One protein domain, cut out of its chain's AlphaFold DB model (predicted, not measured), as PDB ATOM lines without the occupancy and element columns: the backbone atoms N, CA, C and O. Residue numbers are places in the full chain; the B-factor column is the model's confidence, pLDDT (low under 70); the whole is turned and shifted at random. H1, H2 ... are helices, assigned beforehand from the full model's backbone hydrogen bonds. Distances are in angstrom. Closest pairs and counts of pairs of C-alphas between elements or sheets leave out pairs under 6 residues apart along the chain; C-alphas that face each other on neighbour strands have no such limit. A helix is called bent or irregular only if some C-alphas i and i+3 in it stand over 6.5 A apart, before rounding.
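AT A GLANCE: This is residues 2 to 37 and 77 to 110 of the 110 residues of an uncharacterized protein of Bradyrhizobium sp. YR681 (UniProt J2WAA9). The long helix H2 runs along the longest axis of a small four-sided frame of helices, with H3 near it, H1 crossing between the two on one side and H5 on the other. Short H4 caps one end, near the first residues of H2. The 70 printed residues hold five named helices, H1 to H5 in chain order, and no named strand: the class is all helix, mostly crossed. The whole is compact, with a radius of gyration of the C-alphas of 11.2 A, and elongated, spanning 32 by 20 by 19 A.

HOW THE PARTS SIT: H1, residues 2 to 12, and H2, residues 14 to 34, form a hairpin, opposite ways at a steep tilt of 43 degrees; their closest C-alphas, Leu 10 and Ala 17, are 4.4 A apart. H3, residues 78 to 89, touches H1 at a steep tilt of 55 degrees, closest at the C-alphas of Ser 2 and Asp 82, 4.9 A. H2 and H3 are near each other, with 12 pairs of C-alphas within 10 A. H4, residues 92 to 95, touches H2 at residues 16 to 20 alone, closest at the C-alphas of Pro 16 and Leu 93, 6.4 A. H5, residues 98 to 107, touches H2, the hub, at residues 19 to 27 alone, closest at the C-alphas of Val 23 and Asp 98, 5.6 A. H5 also touches H3, closest at the C-alphas of Arg 83 and Met 105, 6.3 A. H1 and H5 are apart. Every O i to N i+4 pair is within hydrogen-bond range in H2 and H5, 6 of 7 in H1 and 6 of 8 in H3; H4 is too short for one.

IN THESE COORDINATES: H1 begins at C-alpha 2 (179.765, 328.836, 194.994) and is only just irregular, C-alphas 2 and 5 being 6.53 A apart. H2 is 30.6 A long, H3 17.4 A, H1 16.4 A, H5 14.5 A and H4 5.5 A. H5 ends at C-alpha 107 (190.462, 313.910, 196.471).

THE WHOLE: The C-alphas of Gly 14 and Gly 35, the two farthest apart, are 31.8 A apart. Residues 38 to 76 are not printed, and C-alphas 37 and 77 are 5.5 A apart across the cut. The links H1 to H2, H3 to H4 and H4 to H5 are tight. The model's pLDDT is under 70 at residue 2 and residues 108 to 110.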
ATOM      1  N   SER A   2     179.771 330.214 195.535       62.28
ATOM      2  CA  SER A   2     179.765 328.836 194.994       62.28
ATOM      3  C   SER A   2     178.415 328.125 194.918       62.28
ATOM      4  O   SER A   2     178.256 327.183 194.149       62.28
ATOM      5  N   ALA A   3     177.415 328.550 195.692       79.56
ATOM      6  CA  ALA A   3     176.087 327.953 195.594       79.56
ATOM      7  C   ALA A   3     175.334 328.382 194.320       79.56
ATOM      8  O   ALA A   3     174.416 327.678 193.909       79.56
ATOM      9  N   ASP A   4     175.705 329.498 193.683       85.94
ATOM     10  CA  ASP A   4     174.884 330.108 192.631       85.94
ATOM     11  C   ASP A   4     174.835 329.244 191.365       85.94
ATOM     12  O   ASP A   4     173.752 328.999 190.837       85.94
ATOM     13  N   LEU A   5     175.970 328.699 190.914       88.88
ATOM     14  CA  LEU A   5     176.006 327.810 189.748       88.88
ATOM     15  C   LEU A   5     175.363 326.453 190.038       88.88
ATOM     16  O   LEU A   5     174.683 325.892 189.177       88.88
ATOM     17  N   VAL A   6     175.555 325.929 191.253       90.06
ATOM     18  CA  VAL A   6     174.919 324.684 191.706       90.06
ATOM     19  C   VAL A   6     173.398 324.843 191.656       90.06
ATOM     20  O   VAL A   6     172.706 324.021 191.057       90.06
ATOM     21  N   LEU A   7     172.873 325.935 192.220       92.31
ATOM     22  CA  LEU A   7     171.444 326.241 192.209       92.31
ATOM     23  C   LEU A   7     170.929 326.539 190.799       92.31
ATOM     24  O   LEU A   7     169.867 326.041 190.438       92.31
ATOM     25  N   ALA A   8     171.678 327.284 189.982       91.69
ATOM     26  CA  ALA A   8     171.311 327.561 188.594       91.69
ATOM     27  C   ALA A   8     171.234 326.275 187.756       91.69
ATOM     28  O   ALA A   8     170.285 326.092 186.996       91.69
ATOM     29  N   THR A   9     172.186 325.356 187.937       90.75
ATOM     30  CA  THR A   9     172.204 324.057 187.248       90.75
ATOM     31  C   THR A   9     171.022 323.192 187.677       90.75
ATOM     32  O   THR A   9     170.368 322.592 186.827       90.75
ATOM     33  N   LEU A  10     170.692 323.160 188.973       93.19
ATOM     34  CA  LEU A  10     169.499 322.466 189.468       93.19
ATOM     35  C   LEU A  10     168.207 323.089 188.914       93.19
ATOM     36  O   LEU A  10     167.311 322.363 188.485       93.19
ATOM     37  N   ALA A  11     168.123 324.420 188.886       94.69
ATOM     38  CA  ALA A  11     166.956 325.157 188.407       94.69
ATOM     39  C   ALA A  11     166.734 325.016 186.893       94.69
ATOM     40  O   ALA A  11     165.589 325.022 186.445       94.69
ATOM     41  N   ALA A  12     167.807 324.854 186.111       92.00
ATOM     42  CA  ALA A  12     167.726 324.607 184.673       92.00
ATOM     43  C   ALA A  12     167.038 323.268 184.335       92.00
ATOM     44  O   ALA A  12     166.485 323.117 183.245       92.00
ATOM     45  N   GLY A  13     167.029 322.315 185.272       92.50
ATOM     46  CA  GLY A  13     166.386 321.018 185.094       92.50
ATOM     47  C   GLY A  13     167.095 320.114 184.079       92.50
ATOM     48  O   GLY A  13     168.257 320.304 183.717       92.50
ATOM     49  N   GLY A  14     166.383 319.075 183.637       92.94
ATOM     50  CA  GLY A  14     166.897 318.102 182.675       92.94
ATOM     51  C   GLY A  14     167.976 317.173 183.240       92.94
ATOM     52  O   GLY A  14     168.161 317.043 184.451       92.94
ATOM     53  N   GLU A  15     168.680 316.495 182.337       91.62
ATOM     54  CA  GLU A  15     169.694 315.494 182.685       91.62
ATOM     55  C   GLU A  15     170.839 316.046 183.562       91.62
ATOM     56  O   GLU A  15     171.160 315.397 184.562       91.62
ATOM     57  N   PRO A  16     171.401 317.250 183.310       88.88
ATOM     58  CA  PRO A  16     172.446 317.810 184.170       88.88
ATOM     59  C   PRO A  16     171.980 318.060 185.609       88.88
ATOM     60  O   PRO A  16     172.724 317.777 186.545       88.88
ATOM     61  N   ALA A  17     170.743 318.533 185.806       93.50
ATOM     62  CA  ALA A  17     170.183 318.763 187.137       93.50
ATOM     63  C   ALA A  17     169.971 317.454 187.908       93.50
ATOM     64  O   ALA A  17     170.325 317.366 189.084       93.50
ATOM     65  N   ILE A  18     169.438 316.420 187.243       94.50
ATOM     66  CA  ILE A  18     169.250 315.087 187.840       94.50
ATOM     67  C   ILE A  18     170.601 314.514 188.265       94.50
ATOM     68  O   ILE A  18     170.761 314.030 189.385       94.50
ATOM     69  N   LYS A  19     171.598 314.619 187.386       94.00
ATOM     70  CA  LYS A  19     172.946 314.138 187.661       94.00
ATOM     71  C   LYS A  19     173.604 314.883 188.817       94.00
ATOM     72  O   LYS A  19     174.162 314.256 189.714       94.00
ATOM     73  N   LEU A  20     173.491 316.208 188.841       94.25
ATOM     74  CA  LEU A  20     173.992 317.025 189.942       94.25
ATOM     75  C   LEU A  20     173.321 316.649 191.271       94.25
ATOM     76  O   LEU A  20     174.013 316.494 192.275       94.25
ATOM     77  N   ALA A  21     172.003 316.427 191.283       94.69
ATOM     78  CA  ALA A  21     171.286 315.975 192.474       94.69
ATOM     79  C   ALA A  21     171.789 314.606 192.973       94.69
ATOM     80  O   ALA A  21     172.035 314.445 194.170       94.69
ATOM     81  N   ASN A  22     172.027 313.651 192.065       95.81
ATOM     82  CA  ASN A  22     172.601 312.344 192.406       95.81
ATOM     83  C   ASN A  22     174.013 312.472 192.995       95.81
ATOM     84  O   ASN A  22     174.330 311.834 194.001       95.81
ATOM     85  N   VAL A  23     174.863 313.313 192.398       95.06
ATOM     86  CA  VAL A  23     176.220 313.579 192.898       95.06
ATOM     87  C   VAL A  23     176.166 314.205 194.292       95.06
ATOM     88  O   VAL A  23     176.855 313.725 195.192       95.06
ATOM     89  N   ILE A  24     175.319 315.218 194.512       94.19
ATOM     90  CA  ILE A  24     175.131 315.844 195.830       94.19
ATOM     91  C   ILE A  24     174.682 314.801 196.856       94.19
ATOM     92  O   ILE A  24     175.257 314.730 197.942       94.19
ATOM     93  N   GLN A  25     173.706 313.951 196.520       94.25
ATOM     94  CA  GLN A  25     173.239 312.896 197.418       94.25
ATOM     95  C   GLN A  25     174.376 311.944 197.810       94.25
ATOM     96  O   GLN A  25     174.562 311.659 198.995       94.25
ATOM     97  N   LYS A  26     175.165 311.474 196.837       95.12
ATOM     98  CA  LYS A  26     176.316 310.600 197.100       95.12
ATOM     99  C   LYS A  26     177.359 311.295 197.974       95.12
ATOM    100  O   LYS A  26     177.835 310.696 198.933       95.12
ATOM    101  N   LEU A  27     177.660 312.566 197.710       93.44
ATOM    102  CA  LEU A  27     178.596 313.343 198.523       93.44
ATOM    103  C   LEU A  27     178.101 313.527 199.963       93.44
ATOM    104  O   LEU A  27     178.888 313.371 200.887       93.44
ATOM    105  N   VAL A  28     176.810 313.795 200.185       92.38
ATOM    106  CA  VAL A  28     176.234 313.867 201.542       92.38
ATOM    107  C   VAL A  28     176.453 312.551 202.298       92.38
ATOM    108  O   VAL A  28     176.831 312.567 203.471       92.38
ATOM    109  N   LEU A  29     176.247 311.410 201.631       92.38
ATOM    110  CA  LEU A  29     176.459 310.092 202.232       92.38
ATOM    111  C   LEU A  29     177.938 309.839 202.554       92.38
ATOM    112  O   LEU A  29     178.243 309.376 203.652       92.38
ATOM    113  N   GLU A  30     178.853 310.167 201.639       92.06
ATOM    114  CA  GLU A  30     180.296 310.018 201.866       92.06
ATOM    115  C   GLU A  30     180.804 310.947 202.976       92.06
ATOM    116  O   GLU A  30     181.492 310.487 203.886       92.06
ATOM    117  N   ALA A  31     180.384 312.214 202.999       89.12
ATOM    118  CA  ALA A  31     180.688 313.130 204.100       89.12
ATOM    119  C   ALA A  31     180.200 312.572 205.448       89.12
ATOM    120  O   ALA A  31     180.888 312.684 206.463       89.12
ATOM    121  N   GLY A  32     179.024 311.934 205.462       89.88
ATOM    122  CA  GLY A  32     178.483 311.274 206.647       89.88
ATOM    123  C   GLY A  32     179.349 310.119 207.149       89.88
ATOM    124  O   GLY A  32     179.539 309.999 208.359       89.88
ATOM    125  N   LYS A  33     179.903 309.310 206.239       91.75
ATOM    126  CA  LYS A  33     180.825 308.210 206.568       91.75
ATOM    127  C   LYS A  33     182.179 308.717 207.064       91.75
ATOM    128  O   LYS A  33     182.735 308.136 207.989       91.75
ATOM    129  N   LEU A  34     182.684 309.794 206.466       89.81
ATOM    130  CA  LEU A  34     183.976 310.399 206.806       89.81
ATOM    131  C   LEU A  34     183.925 311.266 208.073       89.81
ATOM    132  O   LEU A  34     184.965 311.693 208.562       89.81
ATOM    133  N   GLY A  35     182.732 311.540 208.613       89.12
ATOM    134  CA  GLY A  35     182.569 312.466 209.739       89.12
ATOM    135  C   GLY A  35     182.821 313.928 209.358       89.12
ATOM    136  O   GLY A  35     183.071 314.750 210.230       89.12
ATOM    137  N   GLU A  36     182.747 314.253 208.067       89.88
ATOM    138  CA  GLU A  36     183.087 315.564 207.509       89.88
ATOM    139  C   GLU A  36     181.907 316.533 207.400       89.88
ATOM    140  O   GLU A  36     182.117 317.684 207.014       89.88
ATOM    141  N   LEU A  37     180.686 316.077 207.706       90.38
ATOM    142  CA  LEU A  37     179.493 316.925 207.724       90.38
ATOM    143  C   LEU A  37     179.672 318.080 208.712       90.38
ATOM    144  O   LEU A  37     179.999 317.856 209.879       90.38
ATOM    145  N   PRO A  77     178.952 320.060 203.726       87.56
ATOM    146  CA  PRO A  77     180.087 320.933 203.976       87.56
ATOM    147  C   PRO A  77     180.129 322.101 202.995       87.56
ATOM    148  O   PRO A  77     180.160 321.882 201.782       87.56
ATOM    149  N   ALA A  78     180.183 323.340 203.490       84.94
ATOM    150  CA  ALA A  78     180.172 324.518 202.611       84.94
ATOM    151  C   ALA A  78     181.361 324.507 201.631       84.94
ATOM    152  O   ALA A  78     181.191 324.742 200.437       84.94
ATOM    153  N   ARG A  79     182.538 324.081 202.110       83.88
ATOM    154  CA  ARG A  79     183.765 323.879 201.312       83.88
ATOM    155  C   ARG A  79     183.609 322.898 200.142       83.88
ATOM    156  O   ARG A  79     184.421 322.894 199.221       83.88
ATOM    157  N   TRP A  80     182.614 322.013 200.178       88.56
ATOM    158  CA  TRP A  80     182.349 321.081 199.081       88.56
ATOM    159  C   TRP A  80     181.440 321.691 198.010       88.56
ATOM    160  O   TRP A  80     181.463 321.211 196.880       88.56
ATOM    161  N   LEU A  81     180.699 322.764 198.314       88.00
ATOM    162  CA  LEU A  81     179.975 323.532 197.296       88.00
ATOM    163  C   LEU A  81     180.951 324.221 196.341       88.00
ATOM    164  O   LEU A  81     180.741 324.165 195.138       88.00
ATOM    165  N   ASP A  82     182.061 324.765 196.851       86.69
ATOM    166  CA  ASP A  82     183.118 325.359 196.014       86.69
ATOM    167  C   ASP A  82     183.725 324.333 195.044       86.69
ATOM    168  O   ASP A  82     183.975 324.617 193.876       86.69
ATOM    169  N   ARG A  83     183.925 323.098 195.513       87.44
ATOM    170  CA  ARG A  83     184.422 322.004 194.667       87.44
ATOM    171  C   ARG A  83     183.383 321.563 193.631       87.44
ATOM    172  O   ARG A  83     183.754 321.211 192.515       87.44
ATOM    173  N   LEU A  84     182.096 321.573 193.989       90.00
ATOM    174  CA  LEU A  84     181.006 321.243 193.065       90.00
ATOM    175  C   LEU A  84     180.892 322.302 191.970       90.00
ATOM    176  O   LEU A  84     180.712 321.949 190.809       90.00
ATOM    177  N   ASP A  85     181.041 323.571 192.333       90.62
ATOM    178  CA  ASP A  85     181.111 324.689 191.398       90.62
ATOM    179  C   ASP A  85     182.259 324.499 190.386       90.62
ATOM    180  O   ASP A  85     182.025 324.533 189.176       90.62
ATOM    181  N   ASP A  86     183.473 324.165 190.849       88.31
ATOM    182  CA  ASP A  86     184.608 323.814 189.970       88.31
ATOM    183  C   ASP A  86     184.290 322.619 189.055       88.31
ATOM    184  O   ASP A  86     184.541 322.659 187.849       88.31
ATOM    185  N   ALA A  87     183.685 321.560 189.600       89.00
ATOM    186  CA  ALA A  87     183.305 320.380 188.829       89.00
ATOM    187  C   ALA A  87     182.311 320.714 187.703       89.00
ATOM    188  O   ALA A  87     182.446 320.198 186.590       89.00
ATOM    189  N   ILE A  88     181.336 321.588 187.965       90.81
ATOM    190  CA  ILE A  88     180.384 322.052 186.950       90.81
ATOM    191  C   ILE A  88     181.112 322.888 185.893       90.81
ATOM    192  O   ILE A  88     180.985 322.595 184.704       90.81
ATOM    193  N   ASN A  89     181.925 323.865 186.307       90.44
ATOM    194  CA  ASN A  89     182.674 324.745 185.402       90.44
ATOM    195  C   ASN A  89     183.629 323.981 184.473       90.44
ATOM    196  O   ASN A  89     183.826 324.357 183.318       90.44
ATOM    197  N   ARG A  90     184.198 322.874 184.953       89.25
ATOM    198  CA  ARG A  90     185.081 321.992 184.177       89.25
ATOM    199  C   ARG A  90     184.340 321.017 183.266       89.25
ATOM    200  O   ARG A  90     184.988 320.231 182.579       89.25
ATOM    201  N   GLY A  91     183.009 321.041 183.264       89.50
ATOM    202  CA  GLY A  91     182.199 320.151 182.445       89.50
ATOM    203  C   GLY A  91     182.152 318.710 182.958       89.50
ATOM    204  O   GLY A  91     181.795 317.819 182.188       89.50
ATOM    205  N   LEU A  92     182.436 318.468 184.248       89.88
ATOM    206  CA  LEU A  92     182.503 317.106 184.793       89.88
ATOM    207  C   LEU A  92     181.158 316.370 184.756       89.88
ATOM    208  O   LEU A  92     181.120 315.145 184.643       89.88
ATOM    209  N   LEU A  93     180.034 317.096 184.808       88.44
ATOM    210  CA  LEU A  93     178.711 316.469 184.692       88.44
ATOM    211  C   LEU A  93     178.460 315.867 183.295       88.44
ATOM    212  O   LEU A  93     177.550 315.055 183.152       88.44
ATOM    213  N   TRP A  94     179.250 316.197 182.273       87.50
ATOM    214  CA  TRP A  94     179.010 315.779 180.889       87.50
ATOM    215  C   TRP A  94     179.949 314.653 180.450       87.50
ATOM    216  O   TRP A  94     179.543 313.801 179.665       87.50
ATOM    217  N   ASP A  95     181.176 314.605 180.974       90.19
ATOM    218  CA  ASP A  95     182.217 313.659 180.551       90.19
ATOM    219  C   ASP A  95     182.506 312.541 181.575       90.19
ATOM    220  O   ASP A  95     183.216 311.587 181.246       90.19
ATOM    221  N   ARG A  96     181.976 312.624 182.805       91.94
ATOM    222  CA  ARG A  96     182.241 311.649 183.881       91.94
ATOM    223  C   ARG A  96     181.003 310.955 184.415       91.94
ATOM    224  O   ARG A  96     179.896 311.476 184.346       91.94
ATOM    225  N   SER A  97     181.199 309.770 184.989       93.50
ATOM    226  CA  SER A  97     180.172 309.104 185.790       93.50
ATOM    227  C   SER A  97     179.992 309.806 187.143       93.50
ATOM    228  O   SER A  97     180.911 310.456 187.639       93.50
ATOM    229  N   ASP A  98     178.833 309.634 187.780       93.50
ATOM    230  CA  ASP A  98     178.576 310.152 189.129       93.50
ATOM    231  C   ASP A  98     179.646 309.699 190.135       93.50
ATOM    232  O   ASP A  98     180.068 310.469 190.993       93.50
ATOM    233  N   GLU A  99     180.093 308.444 190.032       93.62
ATOM    234  CA  GLU A  99     181.105 307.864 190.923       93.62
ATOM    235  C   GLU A  99     182.482 308.495 190.710       93.62
ATOM    236  O   GLU A  99     183.175 308.810 191.679       93.62
ATOM    237  N   ASP A 100     182.864 308.742 189.455       93.00
ATOM    238  CA  ASP A 100     184.114 309.429 189.141       93.00
ATOM    239  C   ASP A 100     184.103 310.870 189.647       93.00
ATOM    240  O   ASP A 100     185.106 311.319 190.203       93.00
ATOM    241  N   ILE A 101     182.978 311.579 189.498       92.44
ATOM    242  CA  ILE A 101     182.815 312.945 190.011       92.44
ATOM    243  C   ILE A 101     182.973 312.939 191.530       92.44
ATOM    244  O   ILE A 101     183.791 313.690 192.054       92.44
ATOM    245  N   VAL A 102     182.263 312.054 192.238       92.62
ATOM    246  CA  VAL A 102     182.382 311.910 193.700       92.62
ATOM    247  C   VAL A 102     183.830 311.623 194.101       92.62
ATOM    248  O   VAL A 102     184.362 312.281 194.992       92.62
ATOM    249  N   ARG A 103     184.521 310.708 193.413       91.06
ATOM    250  CA  ARG A 103     185.930 310.407 193.701       91.06
ATOM    251  C   ARG A 103     186.833 311.628 193.505       91.06
ATOM    252  O   ARG A 103     187.681 311.890 194.353       91.06
ATOM    253  N   ILE A 104     186.664 312.374 192.411       89.44
ATOM    254  CA  ILE A 104     187.424 313.607 192.135       89.44
ATOM    255  C   ILE A 104     187.177 314.643 193.239       89.44
ATOM    256  O   ILE A 104     188.125 315.209 193.780       89.44
ATOM    257  N   MET A 105     185.916 314.829 193.617       88.69
ATOM    258  CA  MET A 105     185.480 315.756 194.661       88.69
ATOM    259  C   MET A 105     186.093 315.450 196.033       88.69
ATOM    260  O   MET A 105     186.491 316.372 196.753       88.69
ATOM    261  N   LEU A 106     186.195 314.165 196.386       87.94
ATOM    262  CA  LEU A 106     186.791 313.711 197.645       87.94
ATOM    263  C   LEU A 106     188.314 313.892 197.678       87.94
ATOM    264  O   LEU A 106     188.854 314.259 198.717       87.94
ATOM    265  N   MET A 107     189.008 313.698 196.551       83.94
ATOM    266  CA  MET A 107     190.462 313.910 196.471       83.94
ATOM    267  C   MET A 107     190.865 315.389 196.616       83.94
ATOM    268  O   MET A 107     191.990 315.668 197.022       83.94
ATOM    269  N   GLY A 108     189.953 316.323 196.323       69.12
ATOM    270  CA  GLY A 108     190.220 317.761 196.346       69.12
ATOM    271  C   GLY A 108     191.013 318.254 195.124       69.12
ATOM    272  O   GLY A 108     191.424 317.454 194.277       69.12
ATOM    273  N   PRO A 109     191.191 319.580 194.984       61.22
ATOM    274  CA  PRO A 109     192.019 320.149 193.922       61.22
ATOM    275  C   PRO A 109     193.477 319.689 194.073       61.22
ATOM    276  O   PRO A 109     193.989 319.599 195.189       61.22
ATOM    277  N   ARG A 110     194.120 319.374 192.943       49.50
ATOM    278  CA  ARG A 110     195.571 319.148 192.865       49.50
ATOM    279  C   ARG A 110     196.305 320.466 192.701       49.50
ATOM    280  O   ARG A 110     195.758 321.323 191.973       49.50
TER     281      ARG A 110